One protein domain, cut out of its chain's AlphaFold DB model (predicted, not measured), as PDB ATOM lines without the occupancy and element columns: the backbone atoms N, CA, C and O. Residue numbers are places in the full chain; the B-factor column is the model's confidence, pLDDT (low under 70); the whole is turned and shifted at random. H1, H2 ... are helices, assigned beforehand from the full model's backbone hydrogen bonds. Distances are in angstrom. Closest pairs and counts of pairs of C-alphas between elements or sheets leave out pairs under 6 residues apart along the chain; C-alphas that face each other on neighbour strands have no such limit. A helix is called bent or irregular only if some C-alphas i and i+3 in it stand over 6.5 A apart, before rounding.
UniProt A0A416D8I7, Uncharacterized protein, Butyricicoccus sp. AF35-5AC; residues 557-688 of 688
ATOM      1  N   PHE A 557     236.578 186.317 186.637       57.84
ATOM      2  CA  PHE A 557     236.190 185.650 185.391       57.84
ATOM      3  C   PHE A 557     235.050 186.394 184.691       57.84
ATOM      4  O   PHE A 557     235.227 186.801 183.550       57.84
ATOM      5  N   SER A 558     233.923 186.636 185.370       58.78
ATOM      6  CA  SER A 558     232.768 187.341 184.791       58.78
ATOM      7  C   SER A 558     233.069 188.797 184.391       58.78
ATOM      8  O   SER A 558     232.666 189.226 183.316       58.78
ATOM      9  N   GLU A 559     233.838 189.538 185.195       57.81
ATOM     10  CA  GLU A 559     234.246 190.927 184.949       57.81
ATOM     11  C   GLU A 559     235.215 191.008 183.767       57.81
ATOM     12  O   GLU A 559     235.056 191.851 182.885       57.81
ATOM     13  N   THR A 560     236.198 190.104 183.711       61.69
ATOM     14  CA  THR A 560     237.156 190.041 182.599       61.69
ATOM     15  C   THR A 560     236.484 189.533 181.322       61.69
ATOM     16  O   THR A 560     236.843 189.987 180.239       61.69
ATOM     17  N   ILE A 561     235.486 188.647 181.425       64.56
ATOM     18  CA  ILE A 561     234.650 188.232 180.293       64.56
ATOM     19  C   ILE A 561     233.772 189.386 179.802       64.56
ATOM     20  O   ILE A 561     233.709 189.578 178.599       64.56
ATOM     21  N   GLU A 562     233.138 190.180 180.669       66.88
ATOM     22  CA  GLU A 562     232.353 191.350 180.238       66.88
ATOM     23  C   GLU A 562     233.242 192.384 179.528       66.88
ATOM     24  O   GLU A 562     232.873 192.904 178.477       66.88
ATOM     25  N   GLN A 563     234.455 192.619 180.044       63.59
ATOM     26  CA  GLN A 563     235.454 193.503 179.426       63.59
ATOM     27  C   GLN A 563     235.986 193.000 178.074       63.59
ATOM     28  O   GLN A 563     236.401 193.822 177.262       63.59
ATOM     29  N   HIS A 564     235.976 191.684 177.839       68.69
ATOM     30  CA  HIS A 564     236.485 191.040 176.620       68.69
ATOM     31  C   HIS A 564     235.406 190.176 175.943       68.69
ATOM     32  O   HIS A 564     235.679 189.092 175.412       68.69
ATOM     33  N   ARG A 565     234.137 190.608 176.003       71.38
ATOM     34  CA  ARG A 565     232.982 189.793 175.574       71.38
ATOM     35  C   ARG A 565     232.993 189.477 174.080       71.38
ATOM     36  O   ARG A 565     232.401 188.491 173.653       71.38
ATOM     37  N   GLU A 566     233.738 190.244 173.287       73.94
ATOM     38  CA  GLU A 566     234.028 189.957 171.882       73.94
ATOM     39  C   GLU A 566     234.854 188.686 171.636       73.94
ATOM     40  O   GLU A 566     234.784 188.131 170.534       73.94
ATOM     41  N   LEU A 567     235.557 188.170 172.650       75.19
ATOM     42  CA  LEU A 567     236.195 186.851 172.599       75.19
ATOM     43  C   LEU A 567     235.174 185.700 172.621       75.19
ATOM     44  O   LEU A 567     235.481 184.626 172.114       75.19
ATOM     45  N   LEU A 568     233.962 185.914 173.156       76.75
ATOM     46  CA  LEU A 568     232.881 184.915 173.137       76.75
ATOM     47  C   LEU A 568     232.067 184.929 171.839       76.75
ATOM     48  O   LEU A 568     231.267 184.027 171.596       76.75
ATOM     49  N   TYR A 569     232.218 185.963 171.010       83.56
ATOM     50  CA  TYR A 569     231.399 186.116 169.814       83.56
ATOM     51  C   TYR A 569     231.840 185.129 168.718       83.56
ATOM     52  O   TYR A 569     233.013 185.135 168.341       83.56
ATOM     53  N   PRO A 570     230.933 184.315 168.148       82.94
ATOM     54  CA  PRO A 570     231.249 183.476 166.999       82.94
ATOM     55  C   PRO A 570     231.465 184.337 165.745       82.94
ATOM     56  O   PRO A 570     230.965 185.464 165.650       82.94
ATOM     57  N   LEU A 571     232.173 183.787 164.753       82.00
ATOM     58  CA  LEU A 571     232.504 184.469 163.496       82.00
ATOM     59  C   LEU A 571     231.277 185.121 162.829       82.00
ATOM     60  O   LEU A 571     231.326 186.291 162.448       82.00
ATOM     61  N   TRP A 572     230.144 184.406 162.775       85.25
ATOM     62  CA  TRP A 572     228.904 184.912 162.176       85.25
ATOM     63  C   TRP A 572     228.372 186.172 162.876       85.25
ATOM     64  O   TRP A 572     227.844 187.062 162.212       85.25
ATOM     65  N   PHE A 573     228.532 186.286 164.198       83.56
ATOM     66  CA  PHE A 573     228.111 187.466 164.954       83.56
ATOM     67  C   PHE A 573     229.068 188.639 164.715       83.56
ATOM     68  O   PHE A 573     228.625 189.769 164.500       83.56
ATOM     69  N   LYS A 574     230.381 188.362 164.692       81.38
ATOM     70  CA  LYS A 574     231.416 189.353 164.357       81.38
ATOM     71  C   LYS A 574     231.137 189.971 162.984       81.38
ATOM     72  O   LYS A 574     231.048 191.190 162.891       81.38
ATOM     73  N   GLU A 575     230.881 189.156 161.958       78.88
ATOM     74  CA  GLU A 575     230.530 189.631 160.611       78.88
ATOM     75  C   GLU A 575     229.263 190.497 160.550       78.88
ATOM     76  O   GLU A 575     229.234 191.484 159.816       78.88
ATOM     77  N   GLN A 576     228.197 190.131 161.272       73.62
ATOM     78  CA  GLN A 576     226.959 190.929 161.299       73.62
ATOM     79  C   GLN A 576     227.181 192.299 161.961       73.62
ATOM     80  O   GLN A 576     226.489 193.262 161.633       73.62
ATOM     81  N   ARG A 577     228.163 192.400 162.867       65.81
ATOM     82  CA  ARG A 577     228.531 193.640 163.561       65.81
ATOM     83  C   ARG A 577     229.544 194.504 162.794       65.81
ATOM     84  O   ARG A 577     229.624 195.693 163.081       65.81
ATOM     85  N   THR A 578     230.310 193.943 161.853       64.19
ATOM     86  CA  THR A 578     231.397 194.659 161.147       64.19
ATOM     87  C   THR A 578     231.179 194.877 159.650       64.19
ATOM     88  O   THR A 578     231.920 195.659 159.058       64.19
ATOM     89  N   ASN A 579     230.204 194.222 159.010       59.97
ATOM     90  CA  ASN A 579     229.965 194.372 157.574       59.97
ATOM     91  C   ASN A 579     228.934 195.489 157.277       59.97
ATOM     92  O   ASN A 579     227.731 195.247 157.415       59.97
ATOM     93  N   PRO A 580     229.353 196.678 156.789       51.81
ATOM     94  CA  PRO A 580     228.437 197.792 156.542       51.81
ATOM     95  C   PRO A 580     227.435 197.519 155.411       51.81
ATOM     96  O   PRO A 580     226.348 198.089 155.418       51.81
ATOM     97  N   GLN A 581     227.736 196.611 154.473       52.50
ATOM     98  CA  GLN A 581     226.798 196.222 153.410       52.50
ATOM     99  C   GLN A 581     225.629 195.370 153.938       52.50
ATOM    100  O   GLN A 581     224.614 195.246 153.257       52.50
ATOM    101  N   LYS A 582     225.737 194.808 155.154       55.06
ATOM    102  CA  LYS A 582     224.636 194.110 155.841       55.06
ATOM    103  C   LYS A 582     223.764 195.054 156.690       55.06
ATOM    104  O   LYS A 582     222.751 194.607 157.216       55.06
ATOM    105  N   HIS A 583     224.102 196.340 156.853       58.75
ATOM    106  CA  HIS A 583     223.346 197.274 157.706       58.75
ATOM    107  C   HIS A 583     222.086 197.848 157.025       58.75
ATOM    108  O   HIS A 583     222.005 199.022 156.675       58.75
ATOM    109  N   THR A 584     221.061 197.005 156.889       63.47
ATOM    110  CA  THR A 584     219.705 197.395 156.468       63.47
ATOM    111  C   THR A 584     219.083 198.412 157.440       63.47
ATOM    112  O   THR A 584     219.125 198.213 158.657       63.47
ATOM    113  N   ILE A 585     218.438 199.468 156.926       69.12
ATOM    114  CA  ILE A 585     217.692 200.431 157.755       69.12
ATOM    115  C   ILE A 585     216.383 199.783 158.227       69.12
ATOM    116  O   ILE A 585     215.397 199.736 157.496       69.12
ATOM    117  N   LEU A 586     216.375 199.294 159.467       75.56
ATOM    118  CA  LEU A 586     215.194 198.684 160.086       75.56
ATOM    119  C   LEU A 586     214.081 199.715 160.315       75.56
ATOM    120  O   LEU A 586     214.345 200.814 160.823       75.56
ATOM    121  N   THR A 587     212.834 199.343 160.016       77.69
ATOM    122  CA  THR A 587     211.641 200.152 160.323       77.69
ATOM    123  C   THR A 587     211.372 200.211 161.831       77.69
ATOM    124  O   THR A 587     211.913 199.416 162.601       77.69
ATOM    125  N   ALA A 588     210.520 201.139 162.282       75.06
ATOM    126  CA  ALA A 588     210.142 201.234 163.696       75.06
ATOM    127  C   ALA A 588     209.530 199.919 164.225       75.06
ATOM    128  O   ALA A 588     209.933 199.437 165.280       75.06
ATOM    129  N   GLU A 589     208.638 199.289 163.454       77.81
ATOM    130  CA  GLU A 589     208.020 198.002 163.802       77.81
ATOM    131  C   GLU A 589     209.061 196.874 163.937       77.81
ATOM    132  O   GLU A 589     209.036 196.110 164.899       77.81
ATOM    133  N   GLN A 590     210.033 196.812 163.020       78.50
ATOM    134  CA  GLN A 590     211.113 195.819 163.055       78.50
ATOM    135  C   GLN A 590     212.051 196.014 164.257       78.50
ATOM    136  O   GLN A 590     212.507 195.035 164.845       78.50
ATOM    137  N   ARG A 591     212.317 197.265 164.658       75.25
ATOM    138  CA  ARG A 591     213.088 197.570 165.877       75.25
ATOM    139  C   ARG A 591     212.328 197.145 167.132       75.25
ATOM    140  O   ARG A 591     212.921 196.505 167.993       75.25
ATOM    141  N   MET A 592     211.025 197.429 167.208       76.25
ATOM    142  CA  MET A 592     210.186 196.987 168.330       76.25
ATOM    143  C   MET A 592     210.146 195.460 168.444       76.25
ATOM    144  O   MET A 592     210.346 194.940 169.537       76.25
ATOM    145  N   ALA A 593     209.995 194.735 167.333       74.38
ATOM    146  CA  ALA A 593     210.041 193.270 167.322       74.38
ATOM    147  C   ALA A 593     211.356 192.697 167.893       74.38
ATOM    148  O   ALA A 593     211.344 191.672 168.572       74.38
ATOM    149  N   ILE A 594     212.493 193.354 167.633       77.31
ATOM    150  CA  ILE A 594     213.802 192.950 168.167       77.31
ATOM    151  C   ILE A 594     213.915 193.262 169.667       77.31
ATOM    152  O   ILE A 594     214.389 192.416 170.422       77.31
ATOM    153  N   LEU A 595     213.441 194.429 170.115       76.44
ATOM    154  CA  LEU A 595     213.440 194.797 171.537       76.44
ATOM    155  C   LEU A 595     212.561 193.851 172.372       76.44
ATOM    156  O   LEU A 595     213.004 193.364 173.408       76.44
ATOM    157  N   GLN A 596     211.364 193.509 171.883       76.00
ATOM    158  CA  GLN A 596     210.449 192.567 172.545       76.00
ATOM    159  C   GLN A 596     211.058 191.158 172.694       76.00
ATOM    160  O   GLN A 596     210.834 190.482 173.702       76.00
ATOM    161  N   LEU A 597     211.867 190.717 171.720       75.31
ATOM    162  CA  LEU A 597     212.634 189.471 171.819       75.31
ATOM    163  C   LEU A 597     213.693 189.543 172.932       75.31
ATOM    164  O   LEU A 597     213.814 188.601 173.711       75.31
ATOM    165  N   GLN A 598     214.439 190.647 173.030       74.69
ATOM    166  CA  GLN A 598     215.447 190.824 174.083       74.69
ATOM    167  C   GLN A 598     214.802 190.893 175.473       74.69
ATOM    168  O   GLN A 598     215.264 190.218 176.388       74.69
ATOM    169  N   GLU A 599     213.693 191.620 175.613       74.94
ATOM    170  CA  GLU A 599     212.908 191.689 176.848       74.94
ATOM    171  C   GLU A 599     212.380 190.307 177.275       74.94
ATOM    172  O   GLU A 599     212.527 189.926 178.435       74.94
ATOM    173  N   SER A 600     211.877 189.501 176.333       74.00
ATOM    174  CA  SER A 600     211.429 188.125 176.616       74.00
ATOM    175  C   SER A 600     212.568 187.199 177.067       74.00
ATOM    176  O   SER A 600     212.335 186.278 177.846       74.00
ATOM    177  N   ILE A 601     213.799 187.436 176.600       73.56
ATOM    178  CA  ILE A 601     214.999 186.689 177.017       73.56
ATOM    179  C   ILE A 601     215.502 187.167 178.391       73.56
ATOM    180  O   ILE A 601     216.026 186.358 179.155       73.56
ATOM    181  N   ILE A 602     215.326 188.447 178.739       71.12
ATOM    182  CA  ILE A 602     215.624 188.994 180.077       71.12
ATOM    183  C   ILE A 602     214.647 188.447 181.127       71.12
ATOM    184  O   ILE A 602     215.064 188.099 182.225       71.12
ATOM    185  N   GLN A 603     213.360 188.335 180.789       68.38
ATOM    186  CA  GLN A 603     212.300 187.847 181.686       68.38
ATOM    187  C   GLN A 603     212.271 186.311 181.852       68.38
ATOM    188  O   GLN A 603     211.340 185.769 182.450       68.38
ATOM    189  N   TRP A 604     213.256 185.588 181.312       72.06
ATOM    190  CA  TRP A 604     213.354 184.132 181.408       72.06
ATOM    191  C   TRP A 604     214.351 183.720 182.504       72.06
ATOM    192  O   TRP A 604     215.523 184.092 182.462       72.06
ATOM    193  N   ASN A 605     213.905 182.885 183.449       70.69
ATOM    194  CA  ASN A 605     214.769 182.230 184.438       70.69
ATOM    195  C   ASN A 605     215.516 181.066 183.764       70.69
ATOM    196  O   ASN A 605     214.950 179.989 183.590       70.69
ATOM    197  N   TRP A 606     216.739 181.310 183.290       76.06
ATOM    198  CA  TRP A 606     217.513 180.343 182.498       76.06
ATOM    199  C   TRP A 606     218.239 179.357 183.410       76.06
ATOM    200  O   TRP A 606     219.031 179.773 184.253       76.06
ATOM    201  N   GLU A 607     218.016 178.056 183.225       78.00
ATOM    202  CA  GLU A 607     218.645 177.036 184.064       78.00
ATOM    203  C   GLU A 607     220.055 176.664 183.576       78.00
ATOM    204  O   GLU A 607     220.468 176.933 182.444       78.00
ATOM    205  N   THR A 608     220.821 175.972 184.430       74.69
ATOM    206  CA  THR A 608     222.174 175.490 184.087       74.69
ATOM    207  C   THR A 608     222.182 174.631 182.812       74.69
ATOM    208  O   THR A 608     223.110 174.726 182.011       74.69
ATOM    209  N   SER A 609     221.132 173.833 182.584       79.56
ATOM    210  CA  SER A 609     220.923 173.045 181.359       79.56
ATOM    211  C   SER A 609     220.878 173.886 180.087       79.56
ATOM    212  O   SER A 609     221.243 173.404 179.013       79.56
ATOM    213  N   ASP A 610     220.421 175.128 180.190       82.69
ATOM    214  CA  ASP A 610     220.088 175.969 179.048       82.69
ATOM    215  C   ASP A 610     221.328 176.738 178.599       82.69
ATOM    216  O   ASP A 610     221.608 176.828 177.405       82.69
ATOM    217  N   TYR A 611     222.157 177.170 179.552       82.69
ATOM    218  CA  TYR A 611     223.499 177.683 179.276       82.69
ATOM    219  C   TYR A 611     224.434 176.608 178.701       82.69
ATOM    220  O   TYR A 611     225.245 176.910 177.825       82.69
ATOM    221  N   ILE A 612     224.293 175.341 179.115       81.56
ATOM    222  CA  ILE A 612     225.018 174.232 178.478       81.56
ATOM    223  C   ILE A 612     224.517 173.993 177.044       81.56
ATOM    224  O   ILE A 612     225.351 173.847 176.149       81.56
ATOM    225  N   GLN A 613     223.201 174.016 176.792       83.19
ATOM    226  CA  GLN A 613     222.638 173.918 175.433       83.19
ATOM    227  C   GLN A 613     223.082 175.083 174.538       83.19
ATOM    228  O   GLN A 613     223.540 174.844 173.422       83.19
ATOM    229  N   LEU A 614     223.045 176.325 175.036       84.94
ATOM    230  CA  LEU A 614     223.581 177.519 174.370       84.94
ATOM    231  C   LEU A 614     225.016 177.276 173.877       84.94
ATOM    232  O   LEU A 614     225.311 177.497 172.703       84.94
ATOM    233  N   MET A 615     225.889 176.763 174.748       83.25
ATOM    234  CA  MET A 615     227.289 176.453 174.423       83.25
ATOM    235  C   MET A 615     227.456 175.299 173.425       83.25
ATOM    236  O   MET A 615     228.510 175.196 172.807       83.25
ATOM    237  N   GLN A 616     226.434 174.464 173.226       81.38
ATOM    238  CA  GLN A 616     226.421 173.420 172.197       81.38
ATOM    239  C   GLN A 616     225.885 173.923 170.840       81.38
ATOM    240  O   GLN A 616     226.281 173.383 169.810       81.38
ATOM    241  N   VAL A 617     225.020 174.953 170.805       84.94
ATOM    242  CA  VAL A 617     224.327 175.395 169.570       84.94
ATOM    243  C   VAL A 617     224.767 176.750 168.997       84.94
ATOM    244  O   VAL A 617     224.484 177.020 167.833       84.94
ATOM    245  N   TYR A 618     225.465 177.610 169.752       82.88
ATOM    246  CA  TYR A 618     225.756 179.000 169.335       82.88
ATOM    247  C   TYR A 618     226.624 179.158 168.066       82.88
ATOM    248  O   TYR A 618     226.662 180.243 167.479       82.88
ATOM    249  N   HIS A 619     227.324 178.104 167.635       81.12
ATOM    250  CA  HIS A 619     228.184 178.129 166.447       81.12
ATOM    251  C   HIS A 619     227.394 178.329 165.141       81.12
ATOM    252  O   HIS A 619     227.892 178.994 164.234       81.12
ATOM    253  N   ASP A 620     226.169 177.796 165.053       84.38
ATOM    254  CA  ASP A 620     225.268 177.972 163.909       84.38
ATOM    255  C   ASP A 620     224.121 178.934 164.282       84.38
ATOM    256  O   ASP A 620     223.322 178.618 165.170       84.38
ATOM    257  N   PRO A 621     223.976 180.092 163.604       82.56
ATOM    258  CA  PRO A 621     222.888 181.023 163.884       82.56
ATOM    259  C   PRO A 621     221.500 180.426 163.612       82.56
ATOM    260  O   PRO A 621     220.532 180.884 164.219       82.56
ATOM    261  N   LEU A 622     221.375 179.421 162.731       83.62
ATOM    262  CA  LEU A 622     220.098 178.777 162.422       83.62
ATOM    263  C   LEU A 622     219.695 177.767 163.507       83.62
ATOM    264  O   LEU A 622     218.557 177.813 163.977       83.62
ATOM    265  N   ALA A 623     220.606 176.904 163.966       86.25
ATOM    266  CA  ALA A 623     220.389 176.062 165.142       86.25
ATOM    267  C   ALA A 623     220.064 176.907 166.385       86.25
ATOM    268  O   ALA A 623     219.054 176.658 167.047       86.25
ATOM    269  N   PHE A 624     220.855 177.951 166.655       87.38
ATOM    270  CA  PHE A 624     220.648 178.842 167.796       87.38
ATOM    271  C   PHE A 624     219.274 179.534 167.775       87.38
ATOM    272  O   PHE A 624     218.550 179.493 168.771       87.38
ATOM    273  N   ILE A 625     218.858 180.132 166.651       86.38
ATOM    274  CA  ILE A 625     217.567 180.841 166.601       86.38
ATOM    275  C   ILE A 625     216.364 179.887 166.616       86.38
ATOM    276  O   ILE A 625     215.302 180.247 167.127       86.38
ATOM    277  N   ASN A 626     216.524 178.657 166.115       87.25
ATOM    278  CA  ASN A 626     215.508 177.611 166.233       87.25
ATOM    279  C   ASN A 626     215.386 177.089 167.674       87.25
ATOM    280  O   ASN A 626     214.268 176.828 168.117       87.25
ATOM    281  N   TRP A 627     216.493 177.003 168.420       90.69
ATOM    282  CA  TRP A 627     216.488 176.721 169.859       90.69
ATOM    283  C   TRP A 627     215.776 177.834 170.645       90.69
ATOM    284  O   TRP A 627     214.800 177.553 171.333       90.69
ATOM    285  N   ILE A 628     216.124 179.109 170.427       88.19
ATOM    286  CA  ILE A 628     215.405 180.252 171.030       88.19
ATOM    287  C   ILE A 628     213.897 180.211 170.706       88.19
ATOM    288  O   ILE A 628     213.068 180.391 171.598       88.19
ATOM    289  N   LYS A 629     213.508 179.908 169.456       85.81
ATOM    290  CA  LYS A 629     212.091 179.729 169.080       85.81
ATOM    291  C   LYS A 629     211.426 178.520 169.756       85.81
ATOM    292  O   LYS A 629     210.224 178.582 170.005       85.81
ATOM    293  N   LYS A 630     212.153 177.431 170.034       87.50
ATOM    294  CA  LYS A 630     211.646 176.268 170.787       87.50
ATOM    295  C   LYS A 630     211.371 176.652 172.238       87.50
ATOM    296  O   LYS A 630     210.258 176.422 172.706       87.50
ATOM    297  N   GLU A 631     212.332 177.273 172.916       84.38
ATOM    298  CA  GLU A 631     212.175 177.633 174.328       84.38
ATOM    299  C   GLU A 631     211.052 178.670 174.504       84.38
ATOM    300  O   GLU A 631     210.106 178.427 175.254       84.38
ATOM    301  N   LEU A 632     211.034 179.753 173.714       79.44
ATOM    302  CA  LEU A 632     209.948 180.750 173.750       79.44
ATOM    303  C   LEU A 632     208.552 180.136 173.526       79.44
ATOM    304  O   LEU A 632     207.580 180.588 174.135       79.44
ATOM    305  N   ARG A 633     208.436 179.079 172.705       80.06
ATOM    306  CA  ARG A 633     207.182 178.320 172.537       80.06
ATOM    307  C   ARG A 633     206.817 177.509 173.782       80.06
ATOM    308  O   ARG A 633     205.645 177.509 174.145       80.06
ATOM    309  N   LEU A 634     207.786 176.872 174.444       77.44
ATOM    310  CA  LEU A 634     207.566 176.114 175.684       77.44
ATOM    311  C   LEU A 634     207.096 177.016 176.836       77.44
ATOM    312  O   LEU A 634     206.147 176.665 177.538       77.44
ATOM    313  N   GLN A 635     207.668 178.218 176.983       69.62
ATOM    314  CA  GLN A 635     207.126 179.212 177.919       69.62
ATOM    315  C   GLN A 635     205.704 179.644 177.536       69.62
ATOM    316  O   GLN A 635     204.833 179.695 178.400       69.62
ATOM    317  N   ALA A 636     205.458 179.945 176.256       68.00
ATOM    318  CA  ALA A 636     204.151 180.407 175.794       68.00
ATOM    319  C   ALA A 636     203.037 179.359 176.008       68.00
ATOM    320  O   ALA A 636     201.893 179.734 176.249       68.00
ATOM    321  N   THR A 637     203.363 178.059 175.997       66.12
ATOM    322  CA  THR A 637     202.416 176.986 176.351       66.12
ATOM    323  C   THR A 637     202.142 176.836 177.850       66.12
ATOM    324  O   THR A 637     201.102 176.274 178.199       66.12
ATOM    325  N   ASN A 638     203.029 177.338 178.717       60.34
ATOM    326  CA  ASN A 638     202.886 177.277 180.177       60.34
ATOM    327  C   ASN A 638     202.141 178.495 180.763       60.34
ATOM    328  O   ASN A 638     201.674 178.436 181.899       60.34
ATOM    329  N   ASP A 639     201.991 179.583 179.999       59.81
ATOM    330  CA  ASP A 639     201.161 180.731 180.378       59.81
ATOM    331  C   ASP A 639     199.662 180.373 180.326       59.81
ATOM    332  O   ASP A 639     199.093 180.097 179.267       59.81
ATOM    333  N   ILE A 640     198.997 180.410 181.486       52.28
ATOM    334  CA  ILE A 640     197.577 180.033 181.635       52.28
ATOM    335  C   ILE A 640     196.656 181.002 180.864       52.28
ATOM    336  O   ILE A 640     195.654 180.588 180.274       52.28
ATOM    337  N   ASN A 641     197.021 182.286 180.797       52.62
ATOM    338  CA  ASN A 641     196.274 183.324 180.083       52.62
ATOM    339  C   ASN A 641     196.628 183.339 178.584       52.62
ATOM    340  O   ASN A 641     197.401 184.168 178.108       52.62
ATOM    341  N   ARG A 642     196.030 182.412 177.825       50.09
ATOM    342  CA  ARG A 642     196.311 182.173 176.391       50.09
ATOM    343  C   ARG A 642     195.963 183.319 175.424       50.09
ATOM    344  O   ARG A 642     196.266 183.224 174.237       50.09
ATOM    345  N   THR A 643     195.331 184.397 175.877       47.72
ATOM    346  CA  THR A 643     194.921 185.538 175.041       47.72
ATOM    347  C   THR A 643     195.931 186.688 175.112       47.72
ATOM    348  O   THR A 643     195.888 187.510 176.021       47.72
ATOM    349  N   LYS A 644     196.794 186.784 174.086       54.69
ATOM    350  CA  LYS A 644     197.800 187.853 173.885       54.69
ATOM    351  C   LYS A 644     198.884 187.960 174.974       54.69
ATOM    352  O   LYS A 644     199.212 189.066 175.404       54.69
ATOM    353  N   SER A 645     199.510 186.849 175.372       61.34
ATOM    354  CA  SER A 645     200.794 186.966 176.081       61.34
ATOM    355  C   SER A 645     201.859 187.575 175.152       61.34
ATOM    356  O   SER A 645     201.902 187.298 173.949       61.34
ATOM    357  N   PHE A 646     202.731 188.416 175.713       63.28
ATOM    358  CA  PHE A 646     203.805 189.128 175.000       63.28
ATOM    359  C   PHE A 646     204.708 188.186 174.177       63.28
ATOM    360  O   PHE A 646     205.157 188.515 173.079       63.28
ATOM    361  N   LYS A 647     204.887 186.958 174.671       67.12
ATOM    362  CA  LYS A 647     205.719 185.897 174.089       67.12
ATOM    363  C   LYS A 647     205.152 185.358 172.769       67.12
ATOM    364  O   LYS A 647     205.915 185.090 171.842       67.12
ATOM    365  N   TYR A 648     203.823 185.258 172.637       69.50
ATOM    366  CA  TYR A 648     203.188 184.912 171.357       69.50
ATOM    367  C   TYR A 648     203.395 186.012 170.310       69.50
ATOM    368  O   TYR A 648     203.730 185.702 169.170       69.50
ATOM    369  N   ILE A 649     203.303 187.287 170.708       70.62
ATOM    370  CA  ILE A 649     203.543 188.438 169.821       70.62
ATOM    371  C   ILE A 649     204.992 188.435 169.303       70.62
ATOM    372  O   ILE A 649     205.226 188.686 168.122       70.62
ATOM    373  N   VAL A 650     205.970 188.077 170.144       76.44
ATOM    374  CA  VAL A 650     207.370 187.888 169.717       76.44
ATOM    375  C   VAL A 650     207.508 186.758 168.696       76.44
ATOM    376  O   VAL A 650     208.143 186.954 167.661       76.44
ATOM    377  N   LEU A 651     206.891 185.598 168.934       79.50
ATOM    378  CA  LEU A 651     206.936 184.468 167.998       79.50
ATOM    379  C   LEU A 651     206.291 184.811 166.645       79.50
ATOM    380  O   LEU A 651     206.884 184.529 165.601       79.50
ATOM    381  N   GLU A 652     205.131 185.472 166.652       79.44
ATOM    382  CA  GLU A 652     204.470 185.987 165.447       79.44
ATOM    383  C   GLU A 652     205.358 186.999 164.712       79.44
ATOM    384  O   GLU A 652     205.562 186.872 163.505       79.44
ATOM    385  N   ASN A 653     205.977 187.946 165.422       81.94
ATOM    386  CA  ASN A 653     206.897 188.920 164.833       81.94
ATOM    387  C   ASN A 653     208.147 188.262 164.217       81.94
ATOM    388  O   ASN A 653     208.565 188.642 163.121       81.94
ATOM    389  N   MET A 654     208.717 187.233 164.853       80.56
ATOM    390  CA  MET A 654     209.846 186.466 164.304       80.56
ATOM    391  C   MET A 654     209.466 185.568 163.114       80.56
ATOM    392  O   MET A 654     210.358 185.116 162.389       80.56
ATOM    393  N   ASP A 655     208.181 185.255 162.921       83.38
ATOM    394  CA  ASP A 655     207.682 184.506 161.760       83.38
ATOM    395  C   ASP A 655     207.085 185.414 160.660       83.38
ATOM    396  O   ASP A 655     207.067 185.010 159.492       83.38
ATOM    397  N   LYS A 656     206.717 186.660 160.996       84.31
ATOM    398  CA  LYS A 656     206.406 187.776 160.083       84.31
ATOM    399  C   LYS A 656     207.674 188.335 159.430       84.31
ATOM    400  O   LYS A 656     207.732 188.487 158.214       84.31
ATOM    401  N   PHE A 657     208.721 188.589 160.216       82.25
ATOM    402  CA  PHE A 657     209.978 189.192 159.757       82.25
ATOM    403  C   PHE A 657     211.097 188.163 159.518       82.25
ATOM    404  O   PHE A 657     212.245 188.380 159.899       82.25
ATOM    405  N   LYS A 658     210.795 187.035 158.858       79.25
ATOM    406  CA  LYS A 658     211.766 185.944 158.601       79.25
ATOM    407  C   LYS A 658     213.049 186.387 157.881       79.25
ATOM    408  O   LYS A 658     214.106 185.805 158.114       79.25
ATOM    409  N   SER A 659     212.998 187.440 157.065       77.31
ATOM    410  CA  SER A 659     214.181 188.047 156.433       77.31
ATOM    411  C   SER A 659     215.181 188.648 157.434       77.31
ATOM    412  O   SER A 659     216.358 188.772 157.116       77.31
ATOM    413  N   LEU A 660     214.745 188.965 158.658       79.62
ATOM    414  CA  LEU A 660     215.578 189.492 159.742       79.62
ATOM    415  C   LEU A 660     216.114 188.401 160.686       79.62
ATOM    416  O   LEU A 660     216.602 188.720 161.769       79.62
ATOM    417  N   THR A 661     216.062 187.120 160.302       81.31
ATOM    418  CA  THR A 661     216.515 185.997 161.151       81.31
ATOM    419  C   THR A 661     217.938 186.195 161.699       81.31
ATOM    420  O   THR A 661     218.176 185.897 162.866       81.31
ATOM    421  N   SER A 662     218.864 186.778 160.926       78.94
ATOM    422  CA  SER A 662     220.222 187.094 161.403       78.94
ATOM    423  C   SER A 662     220.271 188.211 162.452       78.94
ATOM    424  O   SER A 662     221.108 188.159 163.350       78.94
ATOM    425  N   TYR A 663     219.374 189.199 162.376       79.94
ATOM    426  CA  TYR A 663     219.255 190.261 163.380       79.94
ATOM    427  C   TYR A 663     218.632 189.740 164.671       79.94
ATOM    428  O   TYR A 663     219.124 190.060 165.749       79.94
ATOM    429  N   PHE A 664     217.595 188.900 164.577       81.38
ATOM    430  CA  PHE A 664     217.026 188.231 165.745       81.38
ATOM    431  C   PHE A 664     218.049 187.298 166.407       81.38
ATOM    432  O   PHE A 664     218.200 187.342 167.623       81.38
ATOM    433  N   ALA A 665     218.809 186.522 165.621       81.88
ATOM    434  CA  ALA A 665     219.911 185.705 166.128       81.88
ATOM    435  C   ALA A 665     220.986 186.557 166.820       81.88
ATOM    436  O   ALA A 665     221.402 186.221 167.923       81.88
ATOM    437  N   ALA A 666     221.393 187.689 166.238       82.75
ATOM    438  CA  ALA A 666     222.355 188.587 166.870       82.75
ATOM    439  C   ALA A 666     221.812 189.209 168.174       82.75
ATOM    440  O   ALA A 666     222.479 189.155 169.205       82.75
ATOM    441  N   ALA A 667     220.597 189.758 168.165       81.69
ATOM    442  CA  ALA A 667     219.997 190.393 169.338       81.69
ATOM    443  C   ALA A 667     219.765 189.404 170.491       81.69
ATOM    444  O   ALA A 667     220.078 189.721 171.642       81.69
ATOM    445  N   ALA A 668     219.284 188.196 170.176       82.81
ATOM    446  CA  ALA A 668     219.126 187.111 171.136       82.81
ATOM    447  C   ALA A 668     220.480 186.611 171.655       82.81
ATOM    448  O   ALA A 668     220.637 186.469 172.861       82.81
ATOM    449  N   PHE A 669     221.478 186.400 170.791       85.31
ATOM    450  CA  PHE A 669     222.807 185.948 171.217       85.31
ATOM    451  C   PHE A 669     223.496 186.978 172.120       85.31
ATOM    452  O   PHE A 669     224.026 186.616 173.167       85.31
ATOM    453  N   TYR A 670     223.430 188.268 171.778       81.81
ATOM    454  CA  TYR A 670     223.969 189.335 172.623       81.81
ATOM    455  C   TYR A 670     223.322 189.340 174.014       81.81
ATOM    456  O   TYR A 670     224.030 189.474 175.014       81.81
ATOM    457  N   GLN A 671     221.998 189.147 174.085       80.94
ATOM    458  CA  GLN A 671     221.286 189.079 175.359       80.94
ATOM    459  C   GLN A 671     221.590 187.787 176.129       80.94
ATOM    460  O   GLN A 671     221.831 187.854 177.327       80.94
ATOM    461  N   MET A 672     221.679 186.635 175.457       82.50
ATOM    462  CA  MET A 672     222.083 185.366 176.073       82.50
ATOM    463  C   MET A 672     223.503 185.419 176.643       82.50
ATOM    464  O   MET A 672     223.737 184.844 177.699       82.50
ATOM    465  N   ILE A 673     224.439 186.129 176.002       79.31
ATOM    466  CA  ILE A 673     225.780 186.358 176.558       79.31
ATOM    467  C   ILE A 673     225.723 187.278 177.786       79.31
ATOM    468  O   ILE A 673     226.365 186.971 178.785       79.31
ATOM    469  N   SER A 674     224.921 188.348 177.773       76.25
ATOM    470  CA  SER A 674     224.723 189.191 178.966       76.25
ATOM    471  C   SER A 674     224.086 188.410 180.129       76.25
ATOM    472  O   SER A 674     224.556 188.500 181.260       76.25
ATOM    473  N   ASN A 675     223.062 187.597 179.850       73.38
ATOM    474  CA  ASN A 675     222.413 186.723 180.831       73.38
ATOM    475  C   ASN A 675     223.375 185.641 181.347       73.38
ATOM    476  O   ASN A 675     223.423 185.393 182.546       73.38
ATOM    477  N   LEU A 676     224.194 185.046 180.471       72.00
ATOM    478  CA  LEU A 676     225.241 184.097 180.854       72.00
ATOM    479  C   LEU A 676     226.249 184.751 181.797       72.00
ATOM    480  O   LEU A 676     226.562 184.176 182.828       72.00
ATOM    481  N   ILE A 677     226.737 185.953 181.489       67.50
ATOM    482  CA  ILE A 677     227.680 186.670 182.355       67.50
ATOM    483  C   ILE A 677     227.029 186.984 183.711       67.50
ATOM    484  O   ILE A 677     227.673 186.807 184.740       67.50
ATOM    485  N   TYR A 678     225.741 187.341 183.736       67.25
ATOM    486  CA  TYR A 678     224.965 187.490 184.972       67.25
ATOM    487  C   TYR A 678     224.815 186.164 185.751       67.25
ATOM    488  O   TYR A 678     224.993 186.143 186.965       67.25
ATOM    489  N   PHE A 679     224.593 185.033 185.075       63.12
ATOM    490  CA  PHE A 679     224.566 183.694 185.680       63.12
ATOM    491  C   PHE A 679     225.941 183.273 186.236       63.12
ATOM    492  O   PHE A 679     226.026 182.783 187.361       63.12
ATOM    493  N   LEU A 680     227.039 183.534 185.511       60.75
ATOM    494  CA  LEU A 680     228.415 183.340 186.000       60.75
ATOM    495  C   LEU A 680     228.724 184.226 187.224       60.75
ATOM    496  O   LEU A 680     229.583 183.882 188.030       60.75
ATOM    497  N   ARG A 681     228.048 185.372 187.337       59.09
ATOM    498  CA  ARG A 681     228.267 186.394 188.363       59.09
ATOM    499  C   ARG A 681     227.461 186.143 189.641       59.09
ATOM    500  O   ARG A 681     228.025 186.236 190.724       59.09
ATOM    501  N   GLU A 682     226.170 185.842 189.526       51.94
ATOM    502  CA  GLU A 682     225.241 185.763 190.663       51.94
ATOM    503  C   GLU A 682     224.845 184.309 190.991       51.94
ATOM    504  O   GLU A 682     224.871 183.908 192.155       51.94
ATOM    505  N   GLU A 683     224.554 183.466 189.989       48.56
ATOM    506  CA  GLU A 683     224.158 182.067 190.236       48.56
ATOM    507  C   GLU A 683     225.348 181.137 190.483       48.56
ATOM    508  O   GLU A 683     225.335 180.380 191.448       48.56
ATOM    509  N   MET A 684     226.441 181.226 189.720       49.22
ATOM    510  CA  MET A 684     227.647 180.447 190.042       49.22
ATOM    511  C   MET A 684     228.265 180.818 191.399       49.22
ATOM    512  O   MET A 684     229.022 180.012 191.937       49.22
ATOM    513  N   LEU A 685     227.924 181.978 191.975       44.56
ATOM    514  CA  LEU A 685     228.254 182.319 193.361       44.56
ATOM    515  C   LEU A 685     227.235 181.813 194.393       44.56
ATOM    516  O   LEU A 685     227.635 181.556 195.522       44.56
ATOM    517  N   SER A 686     225.952 181.656 194.049       37.44
ATOM    518  CA  SER A 686     224.951 181.044 194.944       37.44
ATOM    519  C   SER A 686     224.983 179.505 194.922       37.44
ATOM    520  O   SER A 686     224.425 178.844 195.800       37.44
ATOM    521  N   LEU A 687     225.673 178.925 193.934       36.03
ATOM    522  CA  LEU A 687     225.985 177.499 193.812       36.03
ATOM    523  C   LEU A 687     227.252 177.062 194.584       36.03
ATOM    524  O   LEU A 687     227.581 175.871 194.535       36.03
ATOM    525  N   LEU A 688     227.944 177.982 195.272       34.69
ATOM    526  CA  LEU A 688     229.232 177.780 195.957       34.69
ATOM    527  C   LEU A 688     229.239 178.215 197.430       34.69
ATOM    528  O   LEU A 688     230.165 177.729 198.111       34.69
TER     529      LEU A 688
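What this domain is: This is residues 557 to 688 of the 688 residues of an uncharacterized protein of Butyricicoccus sp. AF35-5AC (UniProt A0A416D8I7). One long helix, H7, runs through a thin body: H3 lies beside it, H5 crosses it at residues 661 to 668, and H6 folds back from H5 to pack on H3. H1 packs on residues 677 to 681 of H7, and H4 makes a corner with H5. The printed part has 132 residues with seven named helices, H1 to H7 in order, and no named strand; the class is all helix. It is compact, with a radius of gyration of the C-alphas of 15.3 A and spans of 44 by 42 by 23 A, only just flat.

Where its parts are: Find C-alpha 557 at (236.190, 185.650, 185.391); H1 runs from there to residue 563, and H2 holds residues 571 to 578. Next come H3, residues 588 to 602, 21.2 A, H4, residues 608 to 617, and H5, residues 621 to 638, 26.1 A. After H6, residues 646 to 656, H7 runs 39.0 A from residue 658 to C-alpha 686 at (224.951, 181.044, 194.944). H7 is irregular, with C-alphas 659 and 662 7.9 A apart, and has a kink of 36 degrees near residue 680.

How they stand to each other: Start at H7, the hub, touching five helices. H3 touches its residues 663 to 675, the same way at a shallow tilt of 26 degrees; the closest C-alphas, Gln 598 and Ala 668, are 6.0 A apart. H5 touches H7 at Ile 625 and Ala 665, closest C-alphas 5.4 A apart. H5 and H6 form a helical hairpin, closest at the C-alphas of Ala 636 and Lys 647, 6.0 A. H1 and H2 are apart. Every O i to N i+4 pair is within hydrogen-bond range in H1 to H6, and 21 of 25 in H7.

The domain as a whole: The C-alphas of Gln 581 and Leu 688, the farthest apart, are 46.4 A apart. The printed part has no cut, and no link is long. Mean pLDDT of the printed part is 72.7; look for values under 70 at, among others, residues 635 to 648 and 677 to 688.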